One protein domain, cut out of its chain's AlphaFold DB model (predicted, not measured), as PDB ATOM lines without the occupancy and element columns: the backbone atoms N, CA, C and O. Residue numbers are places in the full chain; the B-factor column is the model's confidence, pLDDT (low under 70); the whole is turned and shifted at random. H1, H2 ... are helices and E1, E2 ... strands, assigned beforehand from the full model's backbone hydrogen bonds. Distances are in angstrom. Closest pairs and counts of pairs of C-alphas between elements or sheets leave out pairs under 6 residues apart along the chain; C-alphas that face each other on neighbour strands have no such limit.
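AT A GLANCE: This is residues 2 to 126 of the 197 residues of an uncharacterized protein of Serratia oryzae (UniProt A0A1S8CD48). One twisted sheet of five strands forms a wall, with H3 and H4 side by side on one side of it and H1 on the other side, near E3 and E4, grazing it. The printed part has 125 residues, with four named helices and five named strands in the order H1 H2 E1 E2 H3 E3 E4 E5 H4 along the chain; the sheet runs E1 E2 E5 E4 E3, antiparallel throughout, and the class is mixed, helices and strands, with 71 residues in named elements. It is compact, with a radius of gyration of the C-alphas of 13.7 A and spans of 36 by 32 by 28 A.

IN THESE COORDINATES: H1, residues 2 to 15, starts at C-alpha 2 (191.147, 199.496, 141.272) and is 20.6 A long. H2 is residues 21 to 24, E1 42 to 44, E2 53 to 59 (18.0 A) and H3 64 to 74 (15.8 A). E3 is residues 87 to 91, E4 94 to 103 (28.6 A) and E5 106 to 113 (21.9 A). H4, residues 116 to 124, ends at C-alpha 124 (197.635, 182.854, 120.598).

HOW THE PARTS SIT: E3, E4 and E5 form a meander, each strand the antiparallel neighbour of the one before; N 89 and O 96 are 2.9 A apart, N 110 and O 99 2.8 A. E2 pairs with E5 (N 55 and O 111, 2.9 A) and forms a hairpin with E1 (N 43 and O 54, 2.9 A). H3 is on the sheet at a height of 7.9 A, only just over none of its strands, with 2 C-alphas on E5. H3 and H4 touch, Glu 74 and Phe 118 having the closest C-alphas at 6.7 A, at a shallow tilt of 30 degrees, opposite ways. H1, H2 and H4 only graze the sheet. H1 and H2 are close but not clearly touching; their closest C-alphas, of Leu 10 and Phe 21, are 7.4 A apart. Every O i to N i+4 pair is within hydrogen-bond range in H3 and H4, and 9 of 10 in H1; H2 is too short for one.

THE WHOLE: The C-alphas of His 28 and Glu 105, the two farthest apart, are 39.3 A apart. The printed part has no cut. The links H2 to E1 and H3 to E3 are long. pLDDT is under 70 in residues 2 to 19 and 83 to 84.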
ATOM      1  N   LYS A   2     190.655 198.762 142.484       47.03
ATOM      2  CA  LYS A   2     191.147 199.496 141.272       47.03
ATOM      3  C   LYS A   2     192.186 200.585 141.604       47.03
ATOM      4  O   LYS A   2     193.227 200.664 140.965       47.03
ATOM      5  N   ILE A   3     191.903 201.373 142.642       49.59
ATOM      6  CA  ILE A   3     192.749 202.485 143.116       49.59
ATOM      7  C   ILE A   3     194.042 201.977 143.767       49.59
ATOM      8  O   ILE A   3     195.089 202.594 143.643       49.59
ATOM      9  N   GLU A   4     193.980 200.827 144.427       61.16
ATOM     10  CA  GLU A   4     195.095 200.273 145.199       61.16
ATOM     11  C   GLU A   4     196.226 199.747 144.310       61.16
ATOM     12  O   GLU A   4     197.370 200.118 144.531       61.16
ATOM     13  N   PHE A   5     195.897 199.010 143.241       64.25
ATOM     14  CA  PHE A   5     196.860 198.583 142.218       64.25
ATOM     15  C   PHE A   5     197.601 199.779 141.601       64.25
ATOM     16  O   PHE A   5     198.826 199.834 141.620       64.25
ATOM     17  N   LEU A   6     196.857 200.778 141.104       62.50
ATOM     18  CA  LEU A   6     197.455 201.969 140.489       62.50
ATOM     19  C   LEU A   6     198.294 202.763 141.494       62.50
ATOM     20  O   LEU A   6     199.392 203.194 141.162       62.50
ATOM     21  N   ASN A   7     197.821 202.924 142.729       64.69
ATOM     22  CA  ASN A   7     198.562 203.645 143.760       64.69
ATOM     23  C   ASN A   7     199.840 202.913 144.177       64.69
ATOM     24  O   ASN A   7     200.887 203.546 144.301       64.69
ATOM     25  N   ASN A   8     199.782 201.596 144.378       68.69
ATOM     26  CA  ASN A   8     200.953 200.796 144.731       68.69
ATOM     27  C   ASN A   8     201.988 200.811 143.612       68.69
ATOM     28  O   ASN A   8     203.177 201.011 143.865       68.69
ATOM     29  N   LEU A   9     201.527 200.694 142.372       67.81
ATOM     30  CA  LEU A   9     202.362 200.776 141.192       67.81
ATOM     31  C   LEU A   9     203.018 202.153 141.046       67.81
ATOM     32  O   LEU A   9     204.236 202.232 140.927       67.81
ATOM     33  N   LEU A  10     202.252 203.242 141.144       68.12
ATOM     34  CA  LEU A  10     202.793 204.605 141.128       68.12
ATOM     35  C   LEU A  10     203.809 204.823 142.257       68.12
ATOM     36  O   LEU A  10     204.836 205.470 142.053       68.12
ATOM     37  N   ASN A  11     203.565 204.257 143.441       69.88
ATOM     38  CA  ASN A  11     204.520 204.298 144.547       69.88
ATOM     39  C   ASN A  11     205.804 203.515 144.233       69.88
ATOM     40  O   ASN A  11     206.889 203.964 144.600       69.88
ATOM     41  N   LYS A  12     205.706 202.369 143.552       68.00
ATOM     42  CA  LYS A  12     206.856 201.555 143.135       68.00
ATOM     43  C   LYS A  12     207.683 202.256 142.052       68.00
ATOM     44  O   LYS A  12     208.899 202.322 142.177       68.00
ATOM     45  N   ILE A  13     207.023 202.869 141.072       68.38
ATOM     46  CA  ILE A  13     207.644 203.670 140.003       68.38
ATOM     47  C   ILE A  13     208.437 204.839 140.597       68.38
ATOM     48  O   ILE A  13     209.625 204.996 140.319       68.38
ATOM     49  N   LYS A  14     207.823 205.590 141.523       68.12
ATOM     50  CA  LYS A  14     208.495 206.685 142.242       68.12
ATOM     51  C   LYS A  14     209.740 206.228 143.006       68.12
ATOM     52  O   LYS A  14     210.697 206.988 143.106       68.12
ATOM     53  N   ARG A  15     209.742 205.008 143.558       66.44
ATOM     54  CA  ARG A  15     210.915 204.437 144.250       66.44
ATOM     55  C   ARG A  15     212.043 204.053 143.290       66.44
ATOM     56  O   ARG A  15     213.197 204.101 143.698       66.44
ATOM     57  N   ASN A  16     211.726 203.719 142.040       60.81
ATOM     58  CA  ASN A  16     212.699 203.334 141.016       60.81
ATOM     59  C   ASN A  16     213.299 204.534 140.248       60.81
ATOM     60  O   ASN A  16     213.990 204.330 139.257       60.81
ATOM     61  N   ASN A  17     213.084 205.777 140.710       60.16
ATOM     62  CA  ASN A  17     213.527 207.030 140.070       60.16
ATOM     63  C   ASN A  17     212.974 207.272 138.650       60.16
ATOM     64  O   ASN A  17     213.507 208.097 137.906       60.16
ATOM     65  N   GLU A  18     211.886 206.601 138.284       60.50
ATOM     66  CA  GLU A  18     211.148 206.883 137.057       60.50
ATOM     67  C   GLU A  18     210.078 207.944 137.334       60.50
ATOM     68  O   GLU A  18     209.289 207.849 138.280       60.50
ATOM     69  N   ASN A  19     210.080 209.000 136.522       57.59
ATOM     70  CA  ASN A  19     209.154 210.115 136.662       57.59
ATOM     71  C   ASN A  19     207.853 209.801 135.911       57.59
ATOM     72  O   ASN A  19     207.727 210.134 134.738       57.59
ATOM     73  N   ASP A  20     206.877 209.247 136.634       71.38
ATOM     74  CA  ASP A  20     205.493 209.027 136.176       71.38
ATOM     75  C   ASP A  20     205.309 207.932 135.092       71.38
ATOM     76  O   ASP A  20     206.224 207.509 134.394       71.38
ATOM     77  N   PHE A  21     204.081 207.433 134.956       73.75
ATOM     78  CA  PHE A  21     203.658 206.399 134.009       73.75
ATOM     79  C   PHE A  21     203.989 206.739 132.550       73.75
ATOM     80  O   PHE A  21     204.337 205.863 131.756       73.75
ATOM     81  N   ALA A  22     203.927 208.026 132.202       75.38
ATOM     82  CA  ALA A  22     204.252 208.515 130.869       75.38
ATOM     83  C   ALA A  22     205.741 208.342 130.508       75.38
ATOM     84  O   ALA A  22     206.057 208.230 129.322       75.38
ATOM     85  N   SER A  23     206.662 208.287 131.488       80.62
ATOM     86  CA  SER A  23     208.075 208.004 131.197       80.62
ATOM     87  C   SER A  23     208.329 206.531 130.885       80.62
ATOM     88  O   SER A  23     209.222 206.230 130.102       80.62
ATOM     89  N   ILE A  24     207.533 205.632 131.473       84.44
ATOM     90  CA  ILE A  24     207.613 204.177 131.260       84.44
ATOM     91  C   ILE A  24     207.075 203.804 129.880       84.44
ATOM     92  O   ILE A  24     207.646 202.961 129.192       84.44
ATOM     93  N   PHE A  25     205.996 204.465 129.457       88.75
ATOM     94  CA  PHE A  25     205.304 204.180 128.201       88.75
ATOM     95  C   PHE A  25     205.344 205.378 127.239       88.75
ATOM     96  O   PHE A  25     204.313 206.020 126.993       88.75
ATOM     97  N   PRO A  26     206.523 205.717 126.683       88.25
ATOM     98  CA  PRO A  26     206.673 206.875 125.820       88.25
ATOM     99  C   PRO A  26     206.205 206.595 124.385       88.25
ATOM    100  O   PRO A  26     206.331 205.491 123.855       88.25
ATOM    101  N   LYS A  27     205.761 207.650 123.692       88.94
ATOM    102  CA  LYS A  27     205.242 207.583 122.311       88.94
ATOM    103  C   LYS A  27     206.148 206.878 121.307       88.94
ATOM    104  O   LYS A  27     205.654 206.161 120.444       88.94
ATOM    105  N   HIS A  28     207.452 207.137 121.367       85.69
ATOM    106  CA  HIS A  28     208.398 206.684 120.345       85.69
ATOM    107  C   HIS A  28     208.592 205.159 120.327       85.69
ATOM    108  O   HIS A  28     209.065 204.635 119.324       85.69
ATOM    109  N   ASN A  29     208.175 204.464 121.390       83.12
ATOM    110  CA  ASN A  29     208.271 203.010 121.525       83.12
ATOM    111  C   ASN A  29     206.928 202.297 121.321       83.12
ATOM    112  O   ASN A  29     206.837 201.097 121.542       83.12
ATOM    113  N   PHE A  30     205.869 203.015 120.942       90.31
ATOM    114  CA  PHE A  30     204.525 202.455 120.881       90.31
ATOM    115  C   PHE A  30     204.089 202.131 119.460       90.31
ATOM    116  O   PHE A  30     204.103 202.987 118.571       90.31
ATOM    117  N   GLN A  31     203.613 200.904 119.278       89.56
ATOM    118  CA  GLN A  31     203.026 200.445 118.029       89.56
ATOM    119  C   GLN A  31     201.511 200.274 118.169       89.56
ATOM    120  O   GLN A  31     200.989 199.744 119.155       89.56
ATOM    121  N   LYS A  32     200.779 200.762 117.163       89.00
ATOM    122  CA  LYS A  32     199.322 200.640 117.128       89.00
ATOM    123  C   LYS A  32     198.906 199.236 116.696       89.00
ATOM    124  O   LYS A  32     199.336 198.766 115.651       89.00
ATOM    125  N   ILE A  33     198.009 198.623 117.458       88.38
ATOM    126  CA  ILE A  33     197.399 197.333 117.159       88.38
ATOM    127  C   ILE A  33     196.072 197.595 116.453       88.38
ATOM    128  O   ILE A  33     195.253 198.383 116.924       88.38
ATOM    129  N   SER A  34     195.879 196.966 115.296       78.81
ATOM    130  CA  SER A  34     194.699 197.153 114.446       78.81
ATOM    131  C   SER A  34     193.547 196.198 114.767       78.81
ATOM    132  O   SER A  34     192.400 196.504 114.450       78.81
ATOM    133  N   ASP A  35     193.836 195.054 115.386       74.88
ATOM    134  CA  ASP A  35     192.868 193.987 115.643       74.88
ATOM    135  C   ASP A  35     192.448 193.982 117.114       74.88
ATOM    136  O   ASP A  35     193.041 193.297 117.936       74.88
ATOM    137  N   LEU A  36     191.457 194.802 117.465       71.25
ATOM    138  CA  LEU A  36     191.001 194.953 118.853       71.25
ATOM    139  C   LEU A  36     189.882 193.964 119.229       71.25
ATOM    140  O   LEU A  36     189.461 193.932 120.382       71.25
ATOM    141  N   LYS A  37     189.378 193.163 118.276       78.25
ATOM    142  CA  LYS A  37     188.273 192.210 118.492       78.25
ATOM    143  C   LYS A  37     188.792 190.821 118.872       78.25
ATOM    144  O   LYS A  37     188.392 189.817 118.294       78.25
ATOM    145  N   LYS A  38     189.704 190.775 119.840       90.12
ATOM    146  CA  LYS A  38     190.290 189.546 120.384       90.12
ATOM    147  C   LYS A  38     190.212 189.543 121.901       90.12
ATOM    148  O   LYS A  38     190.075 190.595 122.522       90.12
ATOM    149  N   TYR A  39     190.310 188.352 122.482       92.31
ATOM    150  CA  TYR A  39     190.382 188.173 123.923       92.31
ATOM    151  C   TYR A  39     191.767 187.644 124.339       92.31
ATOM    152  O   TYR A  39     192.247 186.693 123.719       92.31
ATOM    153  N   PRO A  40     192.418 188.220 125.369       94.44
ATOM    154  CA  PRO A  40     191.939 189.328 126.201       94.44
ATOM    155  C   PRO A  40     191.749 190.653 125.453       94.44
ATOM    156  O   PRO A  40     192.535 190.994 124.569       94.44
ATOM    157  N   CYS A  41     190.700 191.396 125.813       91.69
ATOM    158  CA  CYS A  41     190.404 192.689 125.197       91.69
ATOM    159  C   CYS A  41     191.471 193.723 125.578       91.69
ATOM    160  O   CYS A  41     191.873 193.830 126.741       91.69
ATOM    161  N   VAL A  42     191.905 194.502 124.587       91.69
ATOM    162  CA  VAL A  42     192.936 195.533 124.724       91.69
ATOM    163  C   VAL A  42     192.315 196.922 124.639       91.69
ATOM    164  O   VAL A  42     191.578 197.249 123.711       91.69
ATOM    165  N   ILE A  43     192.642 197.774 125.606       89.75
ATOM    166  CA  ILE A  43     192.200 199.168 125.648       89.75
ATOM    167  C   ILE A  43     193.428 200.054 125.494       89.75
ATOM    168  O   ILE A  43     194.370 199.949 126.277       89.75
ATOM    169  N   SER A  44     193.428 200.933 124.495       90.38
ATOM    170  CA  SER A  44     194.503 201.913 124.328       90.38
ATOM    171  C   SER A  44     194.454 202.960 125.442       90.38
ATOM    172  O   SER A  44     193.382 203.470 125.757       90.38
ATOM    173  N   LEU A  45     195.610 203.297 126.014       89.81
ATOM    174  CA  LEU A  45     195.757 204.372 127.006       89.81
ATOM    175  C   LEU A  45     196.304 205.677 126.398       89.81
ATOM    176  O   LEU A  45     196.655 206.608 127.119       89.81
ATOM    177  N   VAL A  46     196.391 205.758 125.064       88.19
ATOM    178  CA  VAL A  46     197.033 206.883 124.359       88.19
ATOM    179  C   VAL A  46     196.337 208.218 124.638       88.19
ATOM    180  O   VAL A  46     197.001 209.253 124.657       88.19
ATOM    181  N   GLU A  47     195.024 208.206 124.878       80.06
ATOM    182  CA  GLU A  47     194.247 209.406 125.228       80.06
ATOM    183  C   GLU A  47     194.697 210.025 126.564       80.06
ATOM    184  O   GLU A  47     194.667 211.245 126.708       80.06
ATOM    185  N   ASP A  48     195.246 209.212 127.473       72.75
ATOM    186  CA  ASP A  48     195.797 209.629 128.771       72.75
ATOM    187  C   ASP A  48     197.305 209.952 128.691       72.75
ATOM    188  O   ASP A  48     198.030 209.875 129.685       72.75
ATOM    189  N   ASN A  49     197.818 210.250 127.488       80.69
ATOM    190  CA  ASN A  49     199.244 210.466 127.197       80.69
ATOM    191  C   ASN A  49     200.160 209.297 127.632       80.69
ATOM    192  O   ASN A  49     201.370 209.464 127.790       80.69
ATOM    193  N   THR A  50     199.582 208.104 127.795       86.44
ATOM    194  CA  THR A  50     200.276 206.866 128.153       86.44
ATOM    195  C   THR A  50     200.266 205.946 126.939       86.44
ATOM    196  O   THR A  50     199.233 205.401 126.557       86.44
ATOM    197  N   TYR A  51     201.410 205.757 126.291       91.88
ATOM    198  CA  TYR A  51     201.470 205.020 125.030       91.88
ATOM    199  C   TYR A  51     201.636 203.518 125.278       91.88
ATOM    200  O   TYR A  51     202.687 202.935 125.027       91.88
ATOM    201  N   ALA A  52     200.573 202.915 125.807       93.38
ATOM    202  CA  ALA A  52     200.467 201.501 126.143       93.38
ATOM    203  C   ALA A  52     199.035 200.983 125.930       93.38
ATOM    204  O   ALA A  52     198.090 201.750 125.717       93.38
ATOM    205  N   TYR A  53     198.879 199.666 126.028       93.44
ATOM    206  CA  TYR A  53     197.596 198.986 126.138       93.44
ATOM    207  C   TYR A  53     197.369 198.500 127.556       93.44
ATOM    208  O   TYR A  53     198.290 198.018 128.210       93.44
ATOM    209  N   ARG A  54     196.116 198.569 127.995       92.12
ATOM    210  CA  ARG A  54     195.624 197.929 129.208       92.12
ATOM    211  C   ARG A  54     194.794 196.709 128.846       92.12
ATOM    212  O   ARG A  54     193.901 196.800 128.005       92.12
ATOM    213  N   MET A  55     195.028 195.622 129.564       93.88
ATOM    214  CA  MET A  55     194.191 194.428 129.562       93.88
ATOM    215  C   MET A  55     193.747 194.136 130.990       93.88
ATOM    216  O   MET A  55     194.513 194.291 131.945       93.88
ATOM    217  N   PHE A  56     192.488 193.742 131.133       93.00
ATOM    218  CA  PHE A  56     191.907 193.346 132.406       93.00
ATOM    219  C   PHE A  56     190.913 192.230 132.151       93.00
ATOM    220  O   PHE A  56     189.917 192.451 131.471       93.00
ATOM    221  N   PHE A  57     191.221 191.035 132.634       94.94
ATOM    222  CA  PHE A  57     190.478 189.836 132.280       94.94
ATOM    223  C   PHE A  57     190.584 188.781 133.378       94.94
ATOM    224  O   PHE A  57     191.460 188.861 134.239       94.94
ATOM    225  N   CYS A  58     189.690 187.796 133.342       95.12
ATOM    226  CA  CYS A  58     189.822 186.583 134.139       95.12
ATOM    227  C   CYS A  58     190.353 185.455 133.247       95.12
ATOM    228  O   CYS A  58     189.955 185.328 132.084       95.12
ATOM    229  N   ALA A  59     191.264 184.653 133.782       95.81
ATOM    230  CA  ALA A  59     191.814 183.472 133.146       95.81
ATOM    231  C   ALA A  59     191.477 182.237 133.983       95.81
ATOM    232  O   ALA A  59     191.587 182.248 135.208       95.81
ATOM    233  N   ASP A  60     191.076 181.159 133.319       95.25
ATOM    234  CA  ASP A  60     191.062 179.830 133.922       95.25
ATOM    235  C   ASP A  60     192.489 179.458 134.367       95.25
ATOM    236  O   ASP A  60     193.457 179.714 133.645       95.25
ATOM    237  N   LYS A  61     192.613 178.835 135.547       92.50
ATOM    238  CA  LYS A  61     193.897 178.462 136.168       92.50
ATOM    239  C   LYS A  61     194.782 177.580 135.280       92.50
ATOM    240  O   LYS A  61     195.987 177.484 135.487       92.50
ATOM    241  N   LYS A  62     194.217 176.918 134.267       94.19
ATOM    242  CA  LYS A  62     195.016 176.158 133.293       94.19
ATOM    243  C   LYS A  62     195.904 177.043 132.407       94.19
ATOM    244  O   LYS A  62     196.889 176.547 131.869       94.19
ATOM    245  N   PHE A  63     195.568 178.324 132.232       95.38
ATOM    246  CA  PHE A  63     196.339 179.260 131.399       95.38
ATOM    247  C   PHE A  63     197.443 179.979 132.164       95.38
ATOM    248  O   PHE A  63     198.332 180.558 131.543       95.38
ATOM    249  N   SER A  64     197.396 179.926 133.491       90.19
ATOM    250  CA  SER A  64     198.282 180.634 134.404       90.19
ATOM    251  C   SER A  64     199.746 180.497 134.001       90.19
ATOM    252  O   SER A  64     200.416 181.487 133.701       90.19
ATOM    253  N   GLN A  65     200.227 179.255 133.916       91.19
ATOM    254  CA  GLN A  65     201.625 178.981 133.599       91.19
ATOM    255  C   GLN A  65     202.011 179.510 132.213       91.19
ATOM    256  O   GLN A  65     203.049 180.143 132.083       91.19
ATOM    257  N   GLY A  66     201.144 179.350 131.206       95.38
ATOM    258  CA  GLY A  66     201.407 179.850 129.854       95.38
ATOM    259  C   GLY A  66     201.529 181.376 129.782       95.38
ATOM    260  O   GLY A  66     202.356 181.888 129.033       95.38
ATOM    261  N   ILE A  67     200.756 182.113 130.588       95.25
ATOM    262  CA  ILE A  67     200.875 183.575 130.686       95.25
ATOM    263  C   ILE A  67     202.225 183.957 131.306       95.25
ATOM    264  O   ILE A  67     202.899 184.851 130.800       95.25
ATOM    265  N   ILE A  68     202.635 183.288 132.385       93.31
ATOM    266  CA  ILE A  68     203.915 183.564 133.056       93.31
ATOM    267  C   ILE A  68     205.108 183.192 132.183       93.31
ATOM    268  O   ILE A  68     206.052 183.974 132.099       93.31
ATOM    269  N   ASP A  69     205.057 182.042 131.516       95.38
ATOM    270  CA  ASP A  69     206.104 181.595 130.599       95.38
ATOM    271  C   ASP A  69     206.283 182.604 129.466       95.38
ATOM    272  O   ASP A  69     207.409 183.008 129.186       95.38
ATOM    273  N   LEU A  70     205.178 183.097 128.895       97.19
ATOM    274  CA  LEU A  70     205.216 184.138 127.873       97.19
ATOM    275  C   LEU A  70     205.861 185.433 128.390       97.19
ATOM    276  O   LEU A  70     206.666 186.040 127.692       97.19
ATOM    277  N   ILE A  71     205.526 185.874 129.607       95.12
ATOM    278  CA  ILE A  71     206.136 187.082 130.185       95.12
ATOM    279  C   ILE A  71     207.637 186.873 130.414       95.12
ATOM    280  O   ILE A  71     208.430 187.750 130.083       95.12
ATOM    281  N   ASN A  72     208.028 185.718 130.949       95.31
ATOM    282  CA  ASN A  72     209.430 185.384 131.188       95.31
ATOM    283  C   ASN A  72     210.238 185.293 129.890       95.31
ATOM    284  O   ASN A  72     211.376 185.761 129.865       95.31
ATOM    285  N   GLU A  73     209.650 184.754 128.821       96.12
ATOM    286  CA  GLU A  73     210.252 184.714 127.487       96.12
ATOM    287  C   GLU A  73     210.427 186.126 126.910       96.12
ATOM    288  O   GLU A  73     211.537 186.502 126.539       96.12
ATOM    289  N   GLU A  74     209.360 186.932 126.875       96.06
ATOM    290  CA  GLU A  74     209.377 188.245 126.212       96.06
ATOM    291  C   GLU A  74     210.169 189.314 126.974       96.06
ATOM    292  O   GLU A  74     210.658 190.259 126.360       96.06
ATOM    293  N   PHE A  75     210.299 189.186 128.297       95.00
ATOM    294  CA  PHE A  75     210.969 190.175 129.150       95.00
ATOM    295  C   PHE A  75     212.248 189.653 129.813       95.00
ATOM    296  O   PHE A  75     212.784 190.324 130.695       95.00
ATOM    297  N   GLU A  76     212.747 188.483 129.394       95.00
ATOM    298  CA  GLU A  76     213.955 187.837 129.935       95.00
ATOM    299  C   GLU A  76     213.950 187.787 131.480       95.00
ATOM    300  O   GLU A  76     214.942 188.083 132.154       95.00
ATOM    301  N   SER A  77     212.797 187.439 132.058       91.44
ATOM    302  CA  SER A  77     212.563 187.443 133.505       91.44
ATOM    303  C   SER A  77     212.375 186.041 134.082       91.44
ATOM    304  O   SER A  77     212.306 185.053 133.362       91.44
ATOM    305  N   ASN A  78     212.285 185.953 135.412       90.56
ATOM    306  CA  ASN A  78     211.984 184.713 136.137       90.56
ATOM    307  C   ASN A  78     210.917 184.969 137.214       90.56
ATOM    308  O   ASN A  78     211.137 184.731 138.403       90.56
ATOM    309  N   ILE A  79     209.786 185.547 136.810       89.12
ATOM    310  CA  ILE A  79     208.660 185.823 137.704       89.12
ATOM    311  C   ILE A  79     207.825 184.561 137.940       89.12
ATOM    312  O   ILE A  79     207.784 183.650 137.114       89.12
ATOM    313  N   THR A  80     207.135 184.536 139.077       84.81
ATOM    314  CA  THR A  80     206.178 183.496 139.481       84.81
ATOM    315  C   THR A  80     204.890 184.162 139.953       84.81
ATOM    316  O   THR A  80     204.941 185.319 140.374       84.81
ATOM    317  N   PHE A  81     203.755 183.446 139.946       72.19
ATOM    318  CA  PHE A  81     202.450 183.967 140.398       72.19
ATOM    319  C   PHE A  81     202.499 184.655 141.760       72.19
ATOM    320  O   PHE A  81     201.974 185.758 141.911       72.19
ATOM    321  N   GLU A  82     203.201 184.049 142.718       71.50
ATOM    322  CA  GLU A  82     203.381 184.565 144.082       71.50
ATOM    323  C   GLU A  82     204.043 185.953 144.111       71.50
ATOM    324  O   GLU A  82     203.796 186.748 145.014       71.50
ATOM    325  N   ASN A  83     204.829 186.272 143.081       65.44
ATOM    326  CA  ASN A  83     205.578 187.514 142.939       65.44
ATOM    327  C   ASN A  83     204.996 188.446 141.868       65.44
ATOM    328  O   ASN A  83     205.678 189.370 141.433       65.44
ATOM    329  N   THR A  84     203.764 188.229 141.396       66.06
ATOM    330  CA  THR A  84     203.173 189.069 140.332       66.06
ATOM    331  C   THR A  84     202.485 190.328 140.836       66.06
ATOM    332  O   THR A  84     202.072 191.145 140.019       66.06
ATOM    333  N   SER A  85     202.353 190.525 142.149       72.00
ATOM    334  CA  SER A  85     201.717 191.728 142.690       72.00
ATOM    335  C   SER A  85     202.543 192.978 142.369       72.00
ATOM    336  O   SER A  85     203.604 193.219 142.947       72.00
ATOM    337  N   ASP A  86     202.022 193.785 141.445       73.19
ATOM    338  CA  ASP A  86     202.574 195.077 141.021       73.19
ATOM    339  C   ASP A  86     203.970 194.945 140.399       73.19
ATOM    340  O   ASP A  86     204.882 195.737 140.660       73.19
ATOM    341  N   THR A  87     204.169 193.903 139.596       84.19
ATOM    342  CA  THR A  87     205.446 193.618 138.943       84.19
ATOM    343  C   THR A  87     205.621 194.483 137.710       84.19
ATOM    344  O   THR A  87     204.737 194.552 136.868       84.19
ATOM    345  N   LEU A  88     206.766 195.157 137.632       88.62
ATOM    346  CA  LEU A  88     207.170 196.000 136.516       88.62
ATOM    347  C   LEU A  88     208.470 195.422 135.961       88.62
ATOM    348  O   LEU A  88     209.446 195.300 136.703       88.62
ATOM    349  N   LEU A  89     208.451 195.052 134.686       90.31
ATOM    350  CA  LEU A  89     209.595 194.521 133.957       90.31
ATOM    351  C   LEU A  89     209.893 195.420 132.765       90.31
ATOM    352  O   LEU A  89     208.980 195.982 132.159       90.31
ATOM    353  N   PHE A  90     211.174 195.506 132.427       90.50
ATOM    354  CA  PHE A  90     211.679 196.260 131.292       90.50
ATOM    355  C   PHE A  90     212.592 195.376 130.468       90.50
ATOM    356  O   PHE A  90     213.491 194.738 131.014       90.50
ATOM    357  N   LEU A  91     212.417 195.418 129.153       90.94
ATOM    358  CA  LEU A  91     213.391 194.881 128.223       90.94
ATOM    359  C   LEU A  91     213.545 195.851 127.056       90.94
ATOM    360  O   LEU A  91     212.613 196.103 126.292       90.94
ATOM    361  N   LYS A  92     214.754 196.401 126.907       88.19
ATOM    362  CA  LYS A  92     215.084 197.416 125.895       88.19
ATOM    363  C   LYS A  92     214.143 198.629 125.997       88.19
ATOM    364  O   LYS A  92     214.290 199.438 126.904       88.19
ATOM    365  N   ASN A  93     213.202 198.741 125.063       88.75
ATOM    366  CA  ASN A  93     212.282 199.865 124.894       88.75
ATOM    367  C   ASN A  93     210.836 199.508 125.276       88.75
ATOM    368  O   ASN A  93     209.926 200.329 125.118       88.75
ATOM    369  N   GLU A  94     210.622 198.281 125.743       92.88
ATOM    370  CA  GLU A  94     209.325 197.755 126.130       92.88
ATOM    371  C   GLU A  94     209.255 197.562 127.640       92.88
ATOM    372  O   GLU A  94     210.249 197.262 128.309       92.88
ATOM    373  N   ALA A  95     208.054 197.739 128.170       93.25
ATOM    374  CA  ALA A  95     207.745 197.557 129.568       93.25
ATOM    375  C   ALA A  95     206.437 196.786 129.711       93.25
ATOM    376  O   ALA A  95     205.509 196.946 128.913       93.25
ATOM    377  N   ILE A  96     206.349 195.989 130.769       93.38
ATOM    378  CA  ILE A  96     205.106 195.362 131.199       93.38
ATOM    379  C   ILE A  96     204.912 195.583 132.688       93.38
ATOM    380  O   ILE A  96     205.802 195.348 133.504       93.38
ATOM    381  N   VAL A  97     203.711 196.021 133.032       91.06
ATOM    382  CA  VAL A  97     203.193 195.973 134.386       91.06
ATOM    383  C   VAL A  97     202.196 194.835 134.468       91.06
ATOM    384  O   VAL A  97     201.279 194.769 133.652       91.06
ATOM    385  N   LEU A  98     202.332 194.000 135.490       90.50
ATOM    386  CA  LEU A  98     201.458 192.879 135.782       90.50
ATOM    387  C   LEU A  98     200.943 192.957 137.225       90.50
ATOM    388  O   LEU A  98     201.674 193.327 138.143       90.50
ATOM    389  N   ASN A  99     199.686 192.573 137.420       88.75
ATOM    390  CA  ASN A  99     199.138 192.175 138.711       88.75
ATOM    391  C   ASN A  99     198.178 191.010 138.500       88.75
ATOM    392  O   ASN A  99     197.291 191.091 137.645       88.75
ATOM    393  N   VAL A 100     198.382 189.935 139.260       88.94
ATOM    394  CA  VAL A 100     197.514 188.760 139.231       88.94
ATOM    395  C   VAL A 100     197.082 188.396 140.641       88.94
ATOM    396  O   VAL A 100     197.874 188.460 141.580       88.94
ATOM    397  N   TYR A 101     195.815 188.026 140.789       88.19
ATOM    398  CA  TYR A 101     195.262 187.524 142.042       88.19
ATOM    399  C   TYR A 101     194.183 186.473 141.780       88.19
ATOM    400  O   TYR A 101     193.504 186.508 140.755       88.19
ATOM    401  N   ASN A 102     194.027 185.538 142.717       89.94
ATOM    402  CA  ASN A 102     192.991 184.509 142.652       89.94
ATOM    403  C   ASN A 102     191.618 185.119 142.954       89.94
ATOM    404  O   ASN A 102     191.447 185.745 143.999       89.94
ATOM    405  N   ASP A 103     190.658 184.912 142.057       90.94
ATOM    406  CA  ASP A 103     189.248 185.275 142.242       90.94
ATOM    407  C   ASP A 103     188.386 184.527 141.208       90.94
ATOM    408  O   ASP A 103     188.908 184.050 140.200       90.94
ATOM    409  N   PHE A 104     187.072 184.435 141.425       90.81
ATOM    410  CA  PHE A 104     186.111 183.851 140.469       90.81
ATOM    411  C   PHE A 104     186.414 182.411 140.013       90.81
ATOM    412  O   PHE A 104     186.133 182.055 138.868       90.81
ATOM    413  N   GLU A 105     187.015 181.587 140.876       93.12
ATOM    414  CA  GLU A 105     187.542 180.247 140.537       93.12
ATOM    415  C   GLU A 105     188.649 180.235 139.463       93.12
ATOM    416  O   GLU A 105     189.096 179.181 139.011       93.12
ATOM    417  N   GLY A 106     189.164 181.409 139.116       93.56
ATOM    418  CA  GLY A 106     190.256 181.618 138.182       93.56
ATOM    419  C   GLY A 106     191.307 182.557 138.756       93.56
ATOM    420  O   GLY A 106     191.525 182.648 139.969       93.56
ATOM    421  N   GLU A 107     191.949 183.272 137.846       92.69
ATOM    422  CA  GLU A 107     192.907 184.320 138.149       92.69
ATOM    423  C   GLU A 107     192.527 185.593 137.414       92.69
ATOM    424  O   GLU A 107     192.316 185.612 136.200       92.69
ATOM    425  N   VAL A 108     192.445 186.688 138.155       92.50
ATOM    426  CA  VAL A 108     192.226 188.004 137.582       92.50
ATOM    427  C   VAL A 108     193.567 188.603 137.210       92.50
ATOM    428  O   VAL A 108     194.396 188.876 138.074       92.50
ATOM    429  N   VAL A 109     193.744 188.860 135.920       92.94
ATOM    430  CA  VAL A 109     194.981 189.364 135.335       92.94
ATOM    431  C   VAL A 109     194.794 190.818 134.917       92.94
ATOM    432  O   VAL A 109     193.866 191.174 134.183       92.94
ATOM    433  N   ARG A 110     195.699 191.679 135.379       92.50
ATOM    434  CA  ARG A 110     195.829 193.078 134.960       92.50
ATOM    435  C   ARG A 110     197.185 193.279 134.327       92.50
ATOM    436  O   ARG A 110     198.201 193.055 134.979       92.50
ATOM    437  N   ILE A 111     197.185 193.744 133.085       93.56
ATOM    438  CA  ILE A 111     198.407 194.029 132.342       93.56
ATOM    439  C   ILE A 111     198.347 195.443 131.780       93.56
ATOM    440  O   ILE A 111     197.316 195.861 131.247       93.56
ATOM    441  N   ILE A 112     199.462 196.166 131.871       93.38
ATOM    442  CA  ILE A 112     199.717 197.354 131.056       93.38
ATOM    443  C   ILE A 112     201.043 197.160 130.332       93.38
ATOM    444  O   ILE A 112     202.049 196.888 130.976       93.38
ATOM    445  N   THR A 113     201.051 197.273 129.007       95.12
ATOM    446  CA  THR A 113     202.248 197.020 128.194       95.12
ATOM    447  C   THR A 113     202.247 197.852 126.918       95.12
ATOM    448  O   THR A 113     201.189 198.115 126.345       95.12
ATOM    449  N   ASN A 114     203.423 198.272 126.457       95.12
ATOM    450  CA  ASN A 114     203.615 198.824 125.111       95.12
ATOM    451  C   ASN A 114     204.136 197.785 124.105       95.12
ATOM    452  O   ASN A 114     204.277 198.126 122.932       95.12
ATOM    453  N   SER A 115     204.390 196.546 124.542       95.50
ATOM    454  CA  SER A 115     204.855 195.463 123.674       95.50
ATOM    455  C   SER A 115     203.710 194.916 122.830       95.50
ATOM    456  O   SER A 115     202.788 194.261 123.322       95.50
ATOM    457  N   GLU A 116     203.761 195.201 121.533       93.75
ATOM    458  CA  GLU A 116     202.787 194.693 120.569       93.75
ATOM    459  C   GLU A 116     202.940 193.185 120.341       93.75
ATOM    460  O   GLU A 116     201.941 192.465 120.265       93.75
ATOM    461  N   ILE A 117     204.188 192.711 120.325       94.12
ATOM    462  CA  ILE A 117     204.537 191.300 120.145       94.12
ATOM    463  C   ILE A 117     203.954 190.474 121.291       94.12
ATOM    464  O   ILE A 117     203.263 189.484 121.038       94.12
ATOM    465  N   PHE A 118     204.145 190.926 122.535       96.31
ATOM    466  CA  PHE A 118     203.558 190.278 123.704       96.31
ATOM    467  C   PHE A 118     202.033 190.167 123.584       96.31
ATOM    468  O   PHE A 118     201.479 189.090 123.790       96.31
ATOM    469  N   VAL A 119     201.342 191.254 123.215       95.81
ATOM    470  CA  VAL A 119     199.874 191.247 123.069       95.81
ATOM    471  C   VAL A 119     199.426 190.226 122.021       95.81
ATOM    472  O   VAL A 119     198.470 189.486 122.254       95.81
ATOM    473  N   ARG A 120     200.123 190.137 120.882       94.56
ATOM    474  CA  ARG A 120     199.798 189.151 119.842       94.56
ATOM    475  C   ARG A 120     199.997 187.718 120.316       94.56
ATOM    476  O   ARG A 120     199.080 186.916 120.150       94.56
ATOM    477  N   LYS A 121     201.142 187.412 120.930       96.62
ATOM    478  CA  LYS A 121     201.424 186.080 121.487       96.62
ATOM    479  C   LYS A 121     200.435 185.709 122.596       96.62
ATOM    480  O   LYS A 121     199.990 184.569 122.672       96.62
ATOM    481  N   LEU A 122     200.010 186.675 123.411       96.88
ATOM    482  CA  LEU A 122     199.006 186.452 124.452       96.88
ATOM    483  C   LEU A 122     197.663 185.993 123.860       96.88
ATOM    484  O   LEU A 122     197.011 185.118 124.424       96.88
ATOM    485  N   TRP A 123     197.258 186.529 122.706       95.62
ATOM    486  CA  TRP A 123     196.055 186.063 122.004       95.62
ATOM    487  C   TRP A 123     196.182 184.648 121.444       95.62
ATOM    488  O   TRP A 123     195.187 183.928 121.366       95.62
ATOM    489  N   GLU A 124     197.389 184.216 121.083       95.75
ATOM    490  CA  GLU A 124     197.635 182.854 120.598       95.75
ATOM    491  C   GLU A 124     197.423 181.800 121.692       95.75
ATOM    492  O   GLU A 124     197.077 180.660 121.376       95.75
ATOM    493  N   LEU A 125     197.514 182.191 122.971       96.62
ATOM    494  CA  LEU A 125     197.186 181.319 124.104       96.62
ATOM    495  C   LEU A 125     195.692 180.970 124.190       96.62
ATOM    496  O   LEU A 125     195.339 180.045 124.919       96.62
ATOM    497  N   LYS A 126     194.814 181.685 123.462       94.94
ATOM    498  CA  LYS A 126     193.352 181.468 123.449       94.94
ATOM    499  C   LYS A 126     192.766 181.353 124.859       94.94
ATOM    500  O   LYS A 126     192.008 180.433 125.166       94.94
TER     501      LYS A 126